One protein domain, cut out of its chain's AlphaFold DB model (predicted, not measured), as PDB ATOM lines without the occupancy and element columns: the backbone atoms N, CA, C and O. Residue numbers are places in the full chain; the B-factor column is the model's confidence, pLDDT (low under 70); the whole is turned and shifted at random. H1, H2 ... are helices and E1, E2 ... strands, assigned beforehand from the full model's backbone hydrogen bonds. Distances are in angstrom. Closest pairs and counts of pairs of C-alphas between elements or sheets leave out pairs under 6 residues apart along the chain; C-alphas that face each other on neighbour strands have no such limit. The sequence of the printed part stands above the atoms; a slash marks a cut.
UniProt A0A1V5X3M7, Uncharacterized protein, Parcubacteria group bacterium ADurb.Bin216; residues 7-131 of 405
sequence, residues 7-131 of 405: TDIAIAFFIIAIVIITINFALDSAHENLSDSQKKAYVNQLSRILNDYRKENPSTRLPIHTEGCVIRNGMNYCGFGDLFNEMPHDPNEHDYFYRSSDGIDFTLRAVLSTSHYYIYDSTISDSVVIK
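This is residues 7 to 131 of the 405 residues of an uncharacterized protein of Parcubacteria group bacterium ADurb.Bin216 (UniProt A0A1V5X3M7). One very long helix, H1, makes the long axis; its residues 7 to 28 stick out like a handle, and farther on its residues 36 to 47 pack on one face of a twisted five-stranded sheet, while the short H2 is off the sheet. The 125 printed residues, mixed in class, hold H1, E1, H2, E2, E3, E4 and E5 in chain order; the antiparallel sheet runs E1 E2 E3 E4 E5. The whole is only just loose, close to extended, with a radius of gyration of the C-alphas of 20.4 A and spans of 78 by 27 by 23 A.

Find C-alpha 7 at (-109.816, -98.393, -105.153); from there H1, residues 7 to 56, runs 74.3 A to C-alpha 56 at (-116.274, -161.696, -143.476). Next come E1, residues 65 to 72, 15.4 A long, which bends by 72 degrees at residue 68, and H2, residues 81 to 86. Then read E2, residues 96 to 100, E3, 107 to 111, E4, 117 to 121, and E5, 126 to 130, ending at C-alpha 130 (-115.994, -147.444, -116.388).

H1 and the sheet form two layers, helix on one face: H1 runs along the strands over E3 and E4, its height over the sheet 9.7 A, with C-alphas of Lys 39 and Ala 110 closest to each other for E3, 6.3 A. E2 to E5 are a meander, each strand the antiparallel neighbour of the one before; look for N 97 and O 109 at 2.8 A, N 108 and O 120 at 3.0 A, and N 119 and O 128 at 2.9 A. Edge strand E1 pairs with E2 through N 69 and O 98, 2.8 A. H2 is close to but not clearly touching H1, C-alphas of Ile 49 and Glu 86 being closest at 7.5 A. Every O i to N i+4 pair is within hydrogen-bond range in H1; H2 has 0 of 2, but 3 of 3 O i to N i+3.

The C-alphas farthest apart, of Thr 7 and Ser 59, are 78.6 A apart. The printed part has no cut and no long link. Without residues 7 to 28, the body spans 45 by 27 by 23 A. Mean pLDDT of the printed part is 77.5; 23 residues are under 70, among them 25 to 30 and 128 to 131.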
ATOM      1  N   THR A   7    -108.975 -97.253-105.523       66.44
ATOM      2  CA  THR A   7    -109.816 -98.393-105.153       66.44
ATOM      3  C   THR A   7    -110.707 -98.883-106.294       66.44
ATOM      4  O   THR A   7    -110.787-100.084-106.512       66.44
ATOM      5  N   ASP A   8    -111.320 -97.990-107.073       67.88
ATOM      6  CA  ASP A   8    -112.243 -98.352-108.158       67.88
ATOM      7  C   ASP A   8    -111.494 -98.970-109.349       67.88
ATOM      8  O   ASP A   8    -111.965 -99.921-109.971       67.88
ATOM      9  N   ILE A   9    -110.281 -98.477-109.625       72.06
ATOM     10  CA  ILE A   9    -109.388 -99.041-110.648       72.06
ATOM     11  C   ILE A   9    -108.886-100.422-110.210       72.06
ATOM     12  O   ILE A   9    -108.904-101.361-111.004       72.06
ATOM     13  N   ALA A  10    -108.488-100.576-108.944       68.81
ATOM     14  CA  ALA A  10    -108.054-101.862-108.402       68.81
ATOM     15  C   ALA A  10    -109.178-102.914-108.429       68.81
ATOM     16  O   ALA A  10    -108.936-104.060-108.807       68.81
ATOM     17  N   ILE A  11    -110.415-102.519-108.106       74.88
ATOM     18  CA  ILE A  11    -111.597-103.388-108.193       74.88
ATOM     19  C   ILE A  11    -111.865-103.795-109.649       74.88
ATOM     20  O   ILE A  11    -112.104-104.971-109.915       74.88
ATOM     21  N   ALA A  12    -111.768-102.868-110.607       75.38
ATOM     22  CA  ALA A  12    -111.954-103.182-112.024       75.38
ATOM     23  C   ALA A  12    -110.909-104.187-112.545       75.38
ATOM     24  O   ALA A  12    -111.274-105.153-113.215       75.38
ATOM     25  N   PHE A  13    -109.628-104.021-112.194       78.06
ATOM     26  CA  PHE A  13    -108.583-104.987-112.557       78.06
ATOM     27  C   PHE A  13    -108.789-106.353-111.900       78.06
ATOM     28  O   PHE A  13    -108.582-107.377-112.549       78.06
ATOM     29  N   PHE A  14    -109.240-106.379-110.645       76.44
ATOM     30  CA  PHE A  14    -109.548-107.622-109.942       76.44
ATOM     31  C   PHE A  14    -110.713-108.378-110.601       76.44
ATOM     32  O   PHE A  14    -110.624-109.584-110.819       76.44
ATOM     33  N   ILE A  15    -111.769-107.667-111.007       78.88
ATOM     34  CA  ILE A  15    -112.908-108.252-111.730       78.88
ATOM     35  C   ILE A  15    -112.472-108.784-113.101       78.88
ATOM     36  O   ILE A  15    -112.826-109.905-113.457       78.88
ATOM     37  N   ILE A  16    -111.672-108.026-113.857       82.25
ATOM     38  CA  ILE A  16    -111.159-108.463-115.167       82.25
ATOM     39  C   ILE A  16    -110.288-109.718-115.022       82.25
ATOM     40  O   ILE A  16    -110.441-110.656-115.802       82.25
ATOM     41  N   ALA A  17    -109.422-109.774-114.007       76.56
ATOM     42  CA  ALA A  17    -108.600-110.950-113.738       76.56
ATOM     43  C   ALA A  17    -109.459-112.191-113.441       76.56
ATOM     44  O   ALA A  17    -109.206-113.254-114.002       76.56
ATOM     45  N   ILE A  18    -110.516-112.050-112.634       79.56
ATOM     46  CA  ILE A  18    -111.458-113.144-112.352       79.56
ATOM     47  C   ILE A  18    -112.164-113.608-113.632       79.56
ATOM     48  O   ILE A  18    -112.256-114.810-113.864       79.56
ATOM     49  N   VAL A  19    -112.625-112.684-114.481       82.75
ATOM     50  CA  VAL A  19    -113.319-113.018-115.739       82.75
ATOM     51  C   VAL A  19    -112.396-113.731-116.732       82.75
ATOM     52  O   VAL A  19    -112.813-114.681-117.388       82.75
ATOM     53  N   ILE A  20    -111.130-113.321-116.837       81.25
ATOM     54  CA  ILE A  20    -110.155-114.000-117.704       81.25
ATOM     55  C   ILE A  20    -109.886-115.425-117.201       81.25
ATOM     56  O   ILE A  20    -109.862-116.364-117.995       81.25
ATOM     57  N   ILE A  21    -109.733-115.603-115.884       78.50
ATOM     58  CA  ILE A  21    -109.514-116.923-115.278       78.50
ATOM     59  C   ILE A  21    -110.708-117.851-115.538       78.50
ATOM     60  O   ILE A  21    -110.509-119.003-115.918       78.50
ATOM     61  N   THR A  22    -111.943-117.365-115.382       73.50
ATOM     62  CA  THR A  22    -113.139-118.193-115.603       73.50
ATOM     63  C   THR A  22    -113.339-118.568-117.071       73.50
ATOM     64  O   THR A  22    -113.727-119.702-117.348       73.50
ATOM     65  N   ILE A  23    -113.036-117.667-118.013       76.25
ATOM     66  CA  ILE A  23    -113.100-117.962-119.455       76.25
ATOM     67  C   ILE A  23    -112.080-119.037-119.840       76.25
ATOM     68  O   ILE A  23    -112.442-119.988-120.530       76.25
ATOM     69  N   ASN A  24    -110.835-118.920-119.371       70.62
ATOM     70  CA  ASN A  24    -109.800-119.914-119.668       70.62
ATOM     71  C   ASN A  24    -110.180-121.294-119.115       70.62
ATOM     72  O   ASN A  24    -110.141-122.276-119.848       70.62
ATOM     73  N   PHE A  25    -110.671-121.358-117.872       62.91
ATOM     74  CA  PHE A  25    -111.124-122.616-117.272       62.91
ATOM     75  C   PHE A  25    -112.284-123.262-118.053       62.91
ATOM     76  O   PHE A  25    -112.336-124.482-118.217       62.91
ATOM     77  N   ALA A  26    -113.216-122.452-118.566       65.25
ATOM     78  CA  ALA A  26    -114.328-122.939-119.378       65.25
ATOM     79  C   ALA A  26    -113.875-123.459-120.756       65.25
ATOM     80  O   ALA A  26    -114.400-124.469-121.227       65.25
ATOM     81  N   LEU A  27    -112.906-122.792-121.394       65.69
ATOM     82  CA  LEU A  27    -112.343-123.217-122.681       65.69
ATOM     83  C   LEU A  27    -111.563-124.531-122.557       65.69
ATOM     84  O   LEU A  27    -111.767-125.425-123.378       65.69
ATOM     85  N   ASP A  28    -110.748-124.677-121.512       67.12
ATOM     86  CA  ASP A  28    -109.989-125.906-121.255       67.12
ATOM     87  C   ASP A  28    -110.933-127.095-121.023       67.12
ATOM     88  O   ASP A  28    -110.807-128.142-121.663       67.12
ATOM     89  N   SER A  29    -111.971-126.902-120.201       62.94
ATOM     90  CA  SER A  29    -112.997-127.926-119.972       62.94
ATOM     91  C   SER A  29    -113.756-128.302-121.255       62.94
ATOM     92  O   SER A  29    -114.067-129.473-121.483       62.94
ATOM     93  N   ALA A  30    -114.050-127.336-122.130       67.31
ATOM     94  CA  ALA A  30    -114.706-127.609-123.407       67.31
ATOM     95  C   ALA A  30    -113.810-128.421-124.361       67.31
ATOM     96  O   ALA A  30    -114.293-129.352-125.009       67.31
ATOM     97  N   HIS A  31    -112.513-128.106-124.418       73.06
ATOM     98  CA  HIS A  31    -111.543-128.832-125.235       73.06
ATOM     99  C   HIS A  31    -111.387-130.293-124.780       73.06
ATOM    100  O   HIS A  31    -111.424-131.208-125.605       73.06
ATOM    101  N   GLU A  32    -111.292-130.531-123.469       71.94
ATOM    102  CA  GLU A  32    -111.242-131.886-122.907       71.94
ATOM    103  C   GLU A  32    -112.481-132.717-123.267       71.94
ATOM    104  O   GLU A  32    -112.364-133.867-123.693       71.94
ATOM    105  N   ASN A  33    -113.675-132.125-123.174       73.56
ATOM    106  CA  ASN A  33    -114.922-132.807-123.521       73.56
ATOM    107  C   ASN A  33    -115.005-133.179-125.013       73.56
ATOM    108  O   ASN A  33    -115.520-134.251-125.353       73.56
ATOM    109  N   LEU A  34    -114.492-132.328-125.913       76.62
ATOM    110  CA  LEU A  34    -114.390-132.666-127.337       76.62
ATOM    111  C   LEU A  34    -113.424-133.837-127.573       76.62
ATOM    112  O   LEU A  34    -113.778-134.765-128.302       76.62
ATOM    113  N   SER A  35    -112.252-133.823-126.930       84.19
ATOM    114  CA  SER A  35    -111.260-134.906-127.020       84.19
ATOM    115  C   SER A  35    -111.845-136.250-126.566       84.19
ATOM    116  O   SER A  35    -111.715-137.261-127.260       84.19
ATOM    117  N   ASP A  36    -112.582-136.274-125.456       87.75
ATOM    118  CA  ASP A  36    -113.213-137.495-124.949       87.75
ATOM    119  C   ASP A  36    -114.308-138.038-125.868       87.75
ATOM    120  O   ASP A  36    -114.436-139.255-126.038       87.75
ATOM    121  N   SER A  37    -115.088-137.154-126.489       86.38
ATOM    122  CA  SER A  37    -116.078-137.542-127.496       86.38
ATOM    123  C   SER A  37    -115.411-138.201-128.712       86.38
ATOM    124  O   SER A  37    -115.862-139.250-129.181       86.38
ATOM    125  N   GLN A  38    -114.286-137.646-129.174       88.69
ATOM    126  CA  GLN A  38    -113.506-138.198-130.287       88.69
ATOM    127  C   GLN A  38    -112.933-139.581-129.959       88.69
ATOM    128  O   GLN A  38    -113.106-140.510-130.748       88.69
ATOM    129  N   LYS A  39    -112.348-139.760-128.766       89.00
ATOM    130  CA  LYS A  39    -111.836-141.063-128.307       89.00
ATOM    131  C   LYS A  39    -112.919-142.141-128.285       89.00
ATOM    132  O   LYS A  39    -112.688-143.269-128.719       89.00
ATOM    133  N   LYS A  40    -114.122-141.803-127.807       89.56
ATOM    134  CA  LYS A  40    -115.270-142.729-127.796       89.56
ATOM    135  C   LYS A  40    -115.706-143.109-129.208       89.56
ATOM    136  O   LYS A  40    -115.931-144.285-129.491       89.56
ATOM    137  N   ALA A  41    -115.807-142.125-130.101       89.12
ATOM    138  CA  ALA A  41    -116.161-142.364-131.495       89.12
ATOM    139  C   ALA A  41    -115.151-143.293-132.182       89.12
ATOM    140  O   ALA A  41    -115.557-144.223-132.876       89.12
ATOM    141  N   TYR A  42    -113.857-143.095-131.925       89.56
ATOM    142  CA  TYR A  42    -112.788-143.912-132.488       89.56
ATOM    143  C   TYR A  42    -112.860-145.378-132.036       89.56
ATOM    144  O   TYR A  42    -112.850-146.279-132.873       89.56
ATOM    145  N   VAL A  43    -113.036-145.631-130.731       88.75
ATOM    146  CA  VAL A  43    -113.219-146.993-130.187       88.75
ATOM    147  C   VAL A  43    -114.403-147.707-130.851       88.75
ATOM    148  O   VAL A  43    -114.287-148.873-131.222       88.75
ATOM    149  N   ASN A  44    -115.520-147.004-131.060       89.88
ATOM    150  CA  ASN A  44    -116.705-147.572-131.707       89.88
ATOM    151  C   ASN A  44    -116.528-147.823-133.209       89.88
ATOM    152  O   ASN A  44    -117.147-148.728-133.763       89.88
ATOM    153  N   GLN A  45    -115.732-147.008-133.897       90.25
ATOM    154  CA  GLN A  45    -115.419-147.240-135.306       90.25
ATOM    155  C   GLN A  45    -114.488-148.443-135.464       90.25
ATOM    156  O   GLN A  45    -114.769-149.322-136.277       90.25
ATOM    157  N   LEU A  46    -113.444-148.534-134.634       88.25
ATOM    158  CA  LEU A  46    -112.555-149.694-134.599       88.25
ATOM    159  C   LEU A  46    -113.308-150.984-134.283       88.25
ATOM    160  O   LEU A  46    -113.096-151.996-134.947       88.25
ATOM    161  N   SER A  47    -114.206-150.961-133.294       89.44
ATOM    162  CA  SER A  47    -114.960-152.158-132.934       89.44
ATOM    163  C   SER A  47    -115.836-152.657-134.077       89.44
ATOM    164  O   SER A  47    -115.933-153.865-134.281       89.44
ATOM    165  N   ARG A  48    -116.437-151.755-134.859       89.06
ATOM    166  CA  ARG A  48    -117.208-152.123-136.056       89.06
ATOM    167  C   ARG A  48    -116.329-152.791-137.103       89.06
ATOM    168  O   ARG A  48    -116.642-153.905-137.493       89.06
ATOM    169  N   ILE A  49    -115.201-152.177-137.461       88.75
ATOM    170  CA  ILE A  49    -114.273-152.723-138.464       88.75
ATOM    171  C   ILE A  49    -113.786-154.118-138.064       88.75
ATOM    172  O   ILE A  49    -113.842-155.046-138.864       88.75
ATOM    173  N   LEU A  50    -113.366-154.300-136.809       88.62
ATOM    174  CA  LEU A  50    -112.897-155.603-136.331       88.62
ATOM    175  C   LEU A  50    -114.012-156.662-136.328       88.62
ATOM    176  O   LEU A  50    -113.763-157.824-136.652       88.62
ATOM    177  N   ASN A  51    -115.243-156.278-135.982       87.69
ATOM    178  CA  ASN A  51    -116.386-157.188-136.027       87.69
ATOM    179  C   ASN A  51    -116.799-157.552-137.457       87.69
ATOM    180  O   ASN A  51    -117.097-158.720-137.709       87.69
ATOM    181  N   ASP A  52    -116.800-156.589-138.377       87.81
ATOM    182  CA  ASP A  52    -117.120-156.811-139.787       87.81
ATOM    183  C   ASP A  52    -116.055-157.703-140.434       87.81
ATOM    184  O   ASP A  52    -116.393-158.731-141.022       87.81
ATOM    185  N   TYR A  53    -114.771-157.429-140.183       85.19
ATOM    186  CA  TYR A  53    -113.669-158.279-140.631       85.19
ATOM    187  C   TYR A  53    -113.803-159.723-140.131       85.19
ATOM    188  O   TYR A  53    -113.646-160.669-140.906       85.19
ATOM    189  N   ARG A  54    -114.149-159.914-138.848       85.31
ATOM    190  CA  ARG A  54    -114.401-161.239-138.251       85.31
ATOM    191  C   ARG A  54    -115.575-161.955-138.920       85.31
ATOM    192  O   ARG A  54    -115.544-163.174-139.082       85.31
ATOM    193  N   LYS A  55    -116.614-161.208-139.295       83.88
ATOM    194  CA  LYS A  55    -117.807-161.743-139.955       83.88
ATOM    195  C   LYS A  55    -117.519-162.169-141.394       83.88
ATOM    196  O   LYS A  55    -118.026-163.198-141.831       83.88
ATOM    197  N   GLU A  56    -116.698-161.403-142.104       85.50
ATOM    198  CA  GLU A  56    -116.274-161.696-143.476       85.50
ATOM    199  C   GLU A  56    -115.187-162.780-143.539       85.50
ATOM    200  O   GLU A  56    -115.114-163.516-144.522       85.50
ATOM    201  N   ASN A  57    -114.403-162.954-142.465       83.88
ATOM    202  CA  ASN A  57    -113.298-163.914-142.386       83.88
ATOM    203  C   ASN A  57    -113.375-164.830-141.138       83.88
ATOM    204  O   ASN A  57    -112.485-164.782-140.286       83.88
ATOM    205  N   PRO A  58    -114.375-165.728-141.012       80.94
ATOM    206  CA  PRO A  58    -114.625-166.484-139.771       80.94
ATOM    207  C   PRO A  58    -113.496-167.436-139.346       80.94
ATOM    208  O   PRO A  58    -113.380-167.811-138.176       80.94
ATOM    209  N   SER A  59    -112.679-167.872-140.306       80.12
ATOM    210  CA  SER A  59    -111.527-168.754-140.089       80.12
ATOM    211  C   SER A  59    -110.250-168.006-139.707       80.12
ATOM    212  O   SER A  59    -109.297-168.638-139.254       80.12
ATOM    213  N   THR A  60    -110.212-166.686-139.896       80.25
ATOM    214  CA  THR A  60    -109.041-165.859-139.597       80.25
ATOM    215  C   THR A  60    -109.112-165.381-138.153       80.25
ATOM    216  O   THR A  60    -110.172-165.008-137.652       80.25
ATOM    217  N   ARG A  61    -107.976-165.424-137.453       81.88
ATOM    218  CA  ARG A  61    -107.857-164.926-136.079       81.88
ATOM    219  C   ARG A  61    -107.295-163.515-136.082       81.88
ATOM    220  O   ARG A  61    -106.366-163.222-136.832       81.88
ATOM    221  N   LEU A  62    -107.848-162.669-135.220       87.50
ATOM    222  CA  LEU A  62    -107.238-161.389-134.888       87.50
ATOM    223  C   LEU A  62    -105.930-161.621-134.108       87.50
ATOM    224  O   LEU A  62    -105.745-162.693-133.522       87.50
ATOM    225  N   PRO A  63    -105.017-160.636-134.087       85.19
ATOM    226  CA  PRO A  63    -103.772-160.752-133.341       85.19
ATOM    227  C   PRO A  63    -104.008-161.050-131.858       85.19
ATOM    228  O   PRO A  63    -104.833-160.416-131.210       85.19
ATOM    229  N   ILE A  64    -103.264-161.999-131.295       80.19
ATOM    230  CA  ILE A  64    -103.403-162.372-129.884       80.19
ATOM    231  C   ILE A  64    -102.424-161.543-129.056       80.19
ATOM    232  O   ILE A  64    -101.212-161.652-129.225       80.19
ATOM    233  N   HIS A  65    -102.965-160.748-128.134       75.50
ATOM    234  CA  HIS A  65    -102.217-159.927-127.180       75.50
ATOM    235  C   HIS A  65    -102.877-160.053-125.812       75.50
ATOM    236  O   HIS A  65    -103.789-159.297-125.479       75.50
ATOM    237  N   THR A  66    -102.440-161.033-125.022       54.81
ATOM    238  CA  THR A  66    -103.026-161.359-123.710       54.81
ATOM    239  C   THR A  66    -102.745-160.305-122.641       54.81
ATOM    240  O   THR A  66    -103.561-160.153-121.732       54.81
ATOM    241  N   GLU A  67    -101.642-159.563-122.758       54.75
ATOM    242  CA  GLU A  67    -101.276-158.425-121.893       54.75
ATOM    243  C   GLU A  67    -101.774-157.076-122.443       54.75
ATOM    244  O   GLU A  67    -101.745-156.061-121.751       54.75
ATOM    245  N   GLY A  68    -102.312-157.081-123.662       68.56
ATOM    246  CA  GLY A  68    -102.745-155.891-124.376       68.56
ATOM    247  C   GLY A  68    -101.651-155.279-125.250       68.56
ATOM    248  O   GLY A  68    -100.465-155.569-125.126       68.56
ATOM    249  N   CYS A  69    -102.079-154.438-126.178       78.06
ATOM    250  CA  CYS A  69    -101.244-153.767-127.154       78.06
ATOM    251  C   CYS A  69    -101.786-152.360-127.437       78.06
ATOM    252  O   CYS A  69    -102.993-152.135-127.356       78.06
ATOM    253  N   VAL A  70    -100.908-151.416-127.783       81.94
ATOM    254  CA  VAL A  70    -101.287-150.039-128.120       81.94
ATOM    255  C   VAL A  70    -101.549-149.886-129.619       81.94
ATOM    256  O   VAL A  70    -100.684-150.148-130.447       81.94
ATOM    257  N   ILE A  71    -102.727-149.384-129.972       83.00
ATOM    258  CA  ILE A  71    -103.033-148.838-131.290       83.00
ATOM    259  C   ILE A  71    -102.824-147.331-131.197       83.00
ATOM    260  O   ILE A  71    -103.526-146.643-130.453       83.00
ATOM    261  N   ARG A  72    -101.864-146.819-131.965       77.81
ATOM    262  CA  ARG A  72    -101.607-145.387-132.087       77.81
ATOM    263  C   ARG A  72    -101.462-145.033-133.553       77.81
ATOM    264  O   ARG A  72    -100.882-145.794-134.325       77.81
ATOM    265  N   ASN A  73    -101.992-143.870-133.895       68.69
ATOM    266  CA  ASN A  73    -101.972-143.281-135.220       68.69
ATOM    267  C   ASN A  73    -100.744-143.666-136.083       68.69
ATOM    268  O   ASN A  73     -99.607-143.360-135.727       68.69
ATOM    269  N   GLY A  74    -100.982-144.348-137.210       56.66
ATOM    270  CA  GLY A  74     -99.952-144.698-138.199       56.66
ATOM    271  C   GLY A  74     -98.956-145.795-137.789       56.66
ATOM    272  O   GLY A  74     -98.097-146.151-138.592       56.66
ATOM    273  N   MET A  75     -99.065-146.360-136.581       64.44
ATOM    274  CA  MET A  75     -98.142-147.378-136.080       64.44
ATOM    275  C   MET A  75     -98.876-148.652-135.645       64.44
ATOM    276  O   MET A  75     -99.684-148.664-134.716       64.44
ATOM    277  N   ASN A  76     -98.562-149.758-136.322       65.81
ATOM    278  CA  ASN A  76     -99.156-151.065-136.064       65.81
ATOM    279  C   ASN A  76     -98.330-151.868-135.048       65.81
ATOM    280  O   ASN A  76     -97.586-152.776-135.417       65.81
ATOM    281  N   TYR A  77     -98.474-151.556-133.761       70.38
ATOM    282  CA  TYR A  77     -97.819-152.334-132.702       70.38
ATOM    283  C   TYR A  77     -98.519-153.665-132.407       70.38
ATOM    284  O   TYR A  77     -97.933-154.542-131.775       70.38
ATOM    285  N   CYS A  78     -99.756-153.834-132.878       79.19
ATOM    286  CA  CYS A  78    -100.584-154.994-132.554       79.19
ATOM    287  C   CYS A  78    -100.568-156.076-133.628       79.19
ATOM    288  O   CYS A  78    -101.185-157.116-133.440       79.19
ATOM    289  N   GLY A  79     -99.854-155.880-134.736       81.69
ATOM    290  CA  GLY A  79     -99.722-156.899-135.774       81.69
ATOM    291  C   GLY A  79    -100.998-157.125-136.588       81.69
ATOM    292  O   GLY A  79    -101.216-158.228-137.071       81.69
ATOM    293  N   PHE A  80    -101.829-156.096-136.783       82.38
ATOM    294  CA  PHE A  80    -103.061-156.189-137.585       82.38
ATOM    295  C   PHE A  80    -102.841-156.374-139.101       82.38
ATOM    296  O   PHE A  80    -103.809-156.541-139.834       82.38
ATOM    297  N   GLY A  81    -101.594-156.356-139.588       78.81
ATOM    298  CA  GLY A  81    -101.288-156.516-141.014       78.81
ATOM    299  C   GLY A  81    -102.061-155.537-141.906       78.81
ATOM    300  O   GLY A  81    -102.118-154.346-141.602       78.81
ATOM    301  N   ASP A  82    -102.673-156.058-142.971       76.62
ATOM    302  CA  ASP A  82    -103.414-155.281-143.978       76.62
ATOM    303  C   ASP A  82    -104.666-154.587-143.421       76.62
ATOM    304  O   ASP A  82    -105.015-153.499-143.881       76.62
ATOM    305  N   LEU A  83    -105.281-155.154-142.372       79.38
ATOM    306  CA  LEU A  83    -106.438-154.567-141.682       79.38
ATOM    307  C   LEU A  83    -106.109-153.198-141.072       79.38
ATOM    308  O   LEU A  83    -106.996-152.376-140.862       79.38
ATOM    309  N   PHE A  84    -104.827-152.924-140.815       78.31
ATOM    310  CA  PHE A  84    -104.378-151.634-140.307       78.31
ATOM    311  C   PHE A  84    -104.747-150.468-141.236       78.31
ATOM    312  O   PHE A  84    -105.059-149.386-140.750       78.31
ATOM    313  N   ASN A  85    -104.760-150.684-142.555       79.44
ATOM    314  CA  ASN A  85    -105.077-149.629-143.523       79.44
ATOM    315  C   ASN A  85    -106.561-149.231-143.519       79.44
ATOM    316  O   ASN A  85    -106.907-148.158-144.003       79.44
ATOM    317  N   GLU A  86    -107.432-150.091-142.988       81.06
ATOM    318  CA  GLU A  86    -108.870-149.837-142.870       81.06
ATOM    319  C   GLU A  86    -109.230-149.161-141.543       81.06
ATOM    320  O   GLU A  86    -110.339-148.648-141.386       81.06
ATOM    321  N   MET A  87    -108.300-149.138-140.581       82.88
ATOM    322  CA  MET A  87    -108.527-148.509-139.286       82.88
ATOM    323  C   MET A  87    -108.649-146.984-139.437       82.88
ATOM    324  O   MET A  87    -107.877-146.371-140.179       82.88
ATOM    325  N   PRO A  88    -109.602-146.340-138.732       79.50
ATOM    326  CA  PRO A  88    -109.725-144.891-138.736       79.50
ATOM    327  C   PRO A  88    -108.423-144.247-138.250       79.50
ATOM    328  O   PRO A  88    -107.678-144.834-137.473       79.50
ATOM    329  N   HIS A  89    -108.163-143.015-138.679       79.94
ATOM    330  CA  HIS A  89    -107.020-142.230-138.219       79.94
ATOM    331  C   HIS A  89    -107.479-141.240-137.146       79.94
ATOM    332  O   HIS A  89    -108.361-140.417-137.400       79.94
ATOM    333  N   ASP A  90    -106.861-141.274-135.965       81.25
ATOM    334  CA  ASP A  90    -107.080-140.255-134.936       81.25
ATOM    335  C   ASP A  90    -106.113-139.075-135.156       81.25
ATOM    336  O   ASP A  90    -104.907-139.237-134.949       81.25
ATOM    337  N   PRO A  91    -106.598-137.887-135.578       76.19
ATOM    338  CA  PRO A  91    -105.747-136.727-135.857       76.19
ATOM    339  C   PRO A  91    -105.013-136.188-134.623       76.19
ATOM    340  O   PRO A  91    -104.054-135.438-134.775       76.19
ATOM    341  N   ASN A  92    -105.451-136.565-133.421       78.25
ATOM    342  CA  ASN A  92    -104.877-136.113-132.157       78.25
ATOM    343  C   ASN A  92    -103.908-137.134-131.539       78.25
ATOM    344  O   ASN A  92    -103.440-136.931-130.422       78.25
ATOM    345  N   GLU A  93    -103.611-138.226-132.254       78.25
ATOM    346  CA  GLU A  93    -102.628-139.246-131.865       78.25
ATOM    347  C   GLU A  93    -102.818-139.837-130.457       78.25
ATOM    348  O   GLU A  93    -101.839-140.145-129.772       78.25
ATOM    349  N   HIS A  94    -104.064-140.009-130.007       82.56
ATOM    350  CA  HIS A  94    -104.309-140.649-128.720       82.56
ATOM    351  C   HIS A  94    -103.926-142.136-128.745       82.56
ATOM    352  O   HIS A  94    -103.957-142.797-129.787       82.56
ATOM    353  N   ASP A  95    -103.609-142.667-127.563       81.75
ATOM    354  CA  ASP A  95    -103.330-144.087-127.373       81.75
ATOM    355  C   ASP A  95    -104.628-144.861-127.092       81.75
ATOM    356  O   ASP A  95    -105.409-144.521-126.193       81.75
ATOM    357  N   TYR A  96    -104.821-145.945-127.839       85.00
ATOM    358  CA  TYR A  96    -105.914-146.898-127.665       85.00
ATOM    359  C   TYR A  96    -105.340-148.272-127.343       85.00
ATOM    360  O   TYR A  96    -104.284-148.636-127.843       85.00
ATOM    361  N   PHE A  97    -106.026-149.061-126.527       83.06
ATOM    362  CA  PHE A  97    -105.529-150.358-126.073       83.06
ATOM    363  C   PHE A  97    -106.400-151.480-126.618       83.06
ATOM    364  O   PHE A  97    -107.616-151.456-126.445       83.06
ATOM    365  N   TYR A  98    -105.768-152.462-127.250       85.44
ATOM    366  CA  TYR A  98    -106.382-153.671-127.778       85.44
ATOM    367  C   TYR A  98    -105.921-154.891-126.989       85.44
ATOM    368  O   TYR A  98    -104.740-155.006-126.674       85.44
ATOM    369  N   ARG A  99    -106.825-155.829-126.710       80.94
ATOM    370  CA  ARG A  99    -106.493-157.108-126.071       80.94
ATOM    371  C   ARG A  99    -107.353-158.220-126.650       80.94
ATOM    372  O   ARG A  99    -108.560-158.041-126.787       80.94
ATOM    373  N   SER A 100    -106.746-159.373-126.905       79.00
ATOM    374  CA  SER A 100    -107.442-160.610-127.270       79.00
ATOM    375  C   SER A 100    -106.644-161.812-126.776       79.00
ATOM    376  O   SER A 100    -105.417-161.825-126.889       79.00
ATOM    377  N   SER A 101    -107.326-162.802-126.197       73.12
ATOM    378  CA  SER A 101    -106.710-164.027-125.668       73.12
ATOM    379  C   SER A 101    -106.784-165.215-126.619       73.12
ATOM    380  O   SER A 101    -105.964-166.123-126.523       73.12
ATOM    381  N   ASP A 102    -107.757-165.221-127.521       73.56
ATOM    382  CA  ASP A 102    -108.062-166.340-128.415       73.56
ATOM    383  C   ASP A 102    -108.097-165.935-129.897       73.56
ATOM    384  O   ASP A 102    -108.246-166.792-130.772       73.56
ATOM    385  N   GLY A 103    -107.946-164.638-130.189       79.56
ATOM    386  CA  GLY A 103    -108.038-164.067-131.529       79.56
ATOM    387  C   GLY A 103    -109.464-164.059-132.090       79.56
ATOM    388  O   GLY A 103    -109.637-163.814-133.285       79.56
ATOM    389  N   ILE A 104    -110.472-164.365-131.270       76.81
ATOM    390  CA  ILE A 104    -111.895-164.381-131.627       76.81
ATOM    391  C   ILE A 104    -112.590-163.216-130.943       76.81
ATOM    392  O   ILE A 104    -113.239-162.411-131.617       76.81
ATOM    393  N   ASP A 105    -112.434-163.129-129.626       81.69
ATOM    394  CA  ASP A 105    -112.987-162.064-128.813       81.69
ATOM    395  C   ASP A 105    -111.913-161.061-128.424       81.69
ATOM    396  O   ASP A 105    -110.733-161.382-128.254       81.69
ATOM    397  N   PHE A 106    -112.319-159.803-128.335       83.12
ATOM    398  CA  PHE A 106    -111.413-158.702-128.112       83.12
ATOM    399  C   PHE A 106    -112.054-157.589-127.297       83.12
ATOM    400  O   PHE A 106    -113.267-157.384-127.290       83.12
ATOM    401  N   THR A 107    -111.181-156.818-126.661       81.00
ATOM    402  CA  THR A 107    -111.548-155.564-126.013       81.00
ATOM    403  C   THR A 107    -110.751-154.416-126.609       81.00
ATOM    404  O   THR A 107    -109.583-154.572-126.980       81.00
ATOM    405  N   LEU A 108    -111.403-153.261-126.709       84.12
ATOM    406  CA  LEU A 108    -110.793-151.992-127.092       84.12
ATOM    407  C   LEU A 108    -111.030-150.975-125.990       84.12
ATOM    408  O   LEU A 108    -112.126-150.914-125.436       84.12
ATOM    409  N   ARG A 109    -110.029-150.151-125.691       84.88
ATOM    410  CA  ARG A 109    -110.113-149.177-124.603       84.88
ATOM    411  C   ARG A 109    -109.440-147.851-124.941       84.88
ATOM    412  O   ARG A 109    -108.349-147.836-125.496       84.88
ATOM    413  N   ALA A 110    -110.047-146.752-124.492       82.12
ATOM    414  CA  ALA A 110    -109.447-145.416-124.454       82.12
ATOM    415  C   ALA A 110    -109.480-144.829-123.033       82.12
ATOM    416  O   ALA A 110    -110.372-145.156-122.245       82.12
ATOM    417  N   VAL A 111    -108.533-143.940-122.715       80.06
ATOM    418  CA  VAL A 111    -108.513-143.180-121.450       80.06
ATOM    419  C   VAL A 111    -109.095-141.779-121.664       80.06
ATOM    420  O   VAL A 111    -108.600-140.996-122.477       80.06
ATOM    421  N   LEU A 112    -110.156-141.476-120.926       78.44
ATOM    422  CA  LEU A 112    -110.884-140.208-120.920       78.44
ATOM    423  C   LEU A 112    -110.193-139.168-120.018       78.44
ATOM    424  O   LEU A 112    -109.467-139.547-119.098       78.44
ATOM    425  N   SER A 113    -110.438-137.873-120.238       78.06
ATOM    426  CA  SER A 113    -109.856-136.758-119.466       78.06
ATOM    427  C   SER A 113    -110.200-136.850-117.980       78.06
ATOM    428  O   SER A 113    -109.367-136.601-117.114       78.06
ATOM    429  N   THR A 114    -111.393-137.365-117.681       70.81
ATOM    430  CA  THR A 114    -111.864-137.692-116.325       70.81
ATOM    431  C   THR A 114    -111.082-138.818-115.642       70.81
ATOM    432  O   THR A 114    -111.496-139.274-114.575       70.81
ATOM    433  N   SER A 115    -110.000-139.317-116.254       66.62
ATOM    434  CA  SER A 115    -109.359-140.578-115.896       66.62
ATOM    435  C   SER A 115    -110.433-141.646-115.774       66.62
ATOM    436  O   SER A 115    -110.624-142.150-114.685       66.62
ATOM    437  N   HIS A 116    -111.216-141.886-116.828       71.69
ATOM    438  CA  HIS A 116    -112.154-143.008-116.981       71.69
ATOM    439  C   HIS A 116    -111.773-143.830-118.199       71.69
ATOM    440  O   HIS A 116    -111.096-143.339-119.096       71.69
ATOM    441  N   TYR A 117    -112.158-145.098-118.222       74.94
ATOM    442  CA  TYR A 117    -111.979-145.947-119.385       74.94
ATOM    443  C   TYR A 117    -113.286-146.046-120.142       74.94
ATOM    444  O   TYR A 117    -114.319-146.387-119.575       74.94
ATOM    445  N   TYR A 118    -113.226-145.767-121.434       78.75
ATOM    446  CA  TYR A 118    -114.273-146.183-122.348       78.75
ATOM    447  C   TYR A 118    -113.846-147.495-122.986       78.75
ATOM    448  O   TYR A 118    -112.781-147.536-123.605       78.75
ATOM    449  N   ILE A 119    -114.627-148.553-122.780       77.00
ATOM    450  CA  ILE A 119    -114.292-149.915-123.197       77.00
ATOM    451  C   ILE A 119    -115.383-150.451-124.111       77.00
ATOM    452  O   ILE A 119    -116.560-150.302-123.801       77.00
ATOM    453  N   TYR A 120    -114.979-151.096-125.201       79.62
ATOM    454  CA  TYR A 120    -115.826-151.971-126.004       79.62
ATOM    455  C   TYR A 120    -115.408-153.427-125.787       79.62
ATOM    456  O   TYR A 120    -114.211-153.721-125.833       79.62
ATOM    457  N   ASP A 121    -116.378-154.319-125.592       75.38
ATOM    458  CA  ASP A 121    -116.166-155.762-125.421       75.38
ATOM    459  C   ASP A 121    -116.983-156.545-126.459       75.38
ATOM    460  O   ASP A 121    -118.211-156.437-126.520       75.38
ATOM    461  N   SER A 122    -116.302-157.334-127.296       79.69
ATOM    462  CA  SER A 122    -116.946-158.086-128.376       79.69
ATOM    463  C   SER A 122    -117.835-159.229-127.891       79.69
ATOM    464  O   SER A 122    -118.735-159.625-128.633       79.69
ATOM    465  N   THR A 123    -117.618-159.749-126.676       70.25
ATOM    466  CA  THR A 123    -118.387-160.879-126.119       70.25
ATOM    467  C   THR A 123    -119.842-160.496-125.856       70.25
ATOM    468  O   THR A 123    -120.756-161.290-126.077       70.25
ATOM    469  N   ILE A 124    -120.056-159.246-125.442       66.38
ATOM    470  CA  ILE A 124    -121.374-158.652-125.186       66.38
ATOM    471  C   ILE A 124    -121.782-157.641-126.261       66.38
ATOM    472  O   ILE A 124    -122.916-157.171-126.264       66.38
ATOM    473  N   SER A 125    -120.875-157.330-127.193       74.31
ATOM    474  CA  SER A 125    -121.076-156.384-128.296       74.31
ATOM    475  C   SER A 125    -121.537-154.993-127.848       74.31
ATOM    476  O   SER A 125    -122.280-154.324-128.566       74.31
ATOM    477  N   ASP A 126    -121.070-154.548-126.683       64.81
ATOM    478  CA  ASP A 126    -121.486-153.290-126.067       64.81
ATOM    479  C   ASP A 126    -120.281-152.457-125.612       64.81
ATOM    480  O   ASP A 126    -119.152-152.945-125.493       64.81
ATOM    481  N   SER A 127    -120.532-151.169-125.386       73.62
ATOM    482  CA  SER A 127    -119.551-150.206-124.909       73.62
ATOM    483  C   SER A 127    -119.974-149.594-123.580       73.62
ATOM    484  O   SER A 127    -121.124-149.196-123.403       73.62
ATOM    485  N   VAL A 128    -119.030-149.438-122.660       65.81
ATOM    486  CA  VAL A 128    -119.295-148.905-121.324       65.81
ATOM    487  C   VAL A 128    -118.214-147.912-120.911       65.81
ATOM    488  O   VAL A 128    -117.032-148.071-121.219       65.81
ATOM    489  N   VAL A 129    -118.620-146.854-120.205       66.00
ATOM    490  CA  VAL A 129    -117.685-145.995-119.471       66.00
ATOM    491  C   VAL A 129    -117.538-146.575-118.075       66.00
ATOM    492  O   VAL A 129    -118.495-146.593-117.305       66.00
ATOM    493  N   ILE A 130    -116.335-147.013-117.737       55.72
ATOM    494  CA  ILE A 130    -115.994-147.444-116.388       55.72
ATOM    495  C   ILE A 130    -114.986-146.479-115.789       55.72
ATOM    496  O   ILE A 130    -114.115-145.943-116.472       55.72
ATOM    497  N   LYS A 131    -115.067-146.258-114.483       43.34
ATOM    498  CA  LYS A 131    -113.967-145.613-113.772       43.34
ATOM    499  C   LYS A 131    -112.761-146.556-113.807       43.34
ATOM    500  O   LYS A 131    -112.966-147.753-113.596       43.34
TER     501      LYS A 131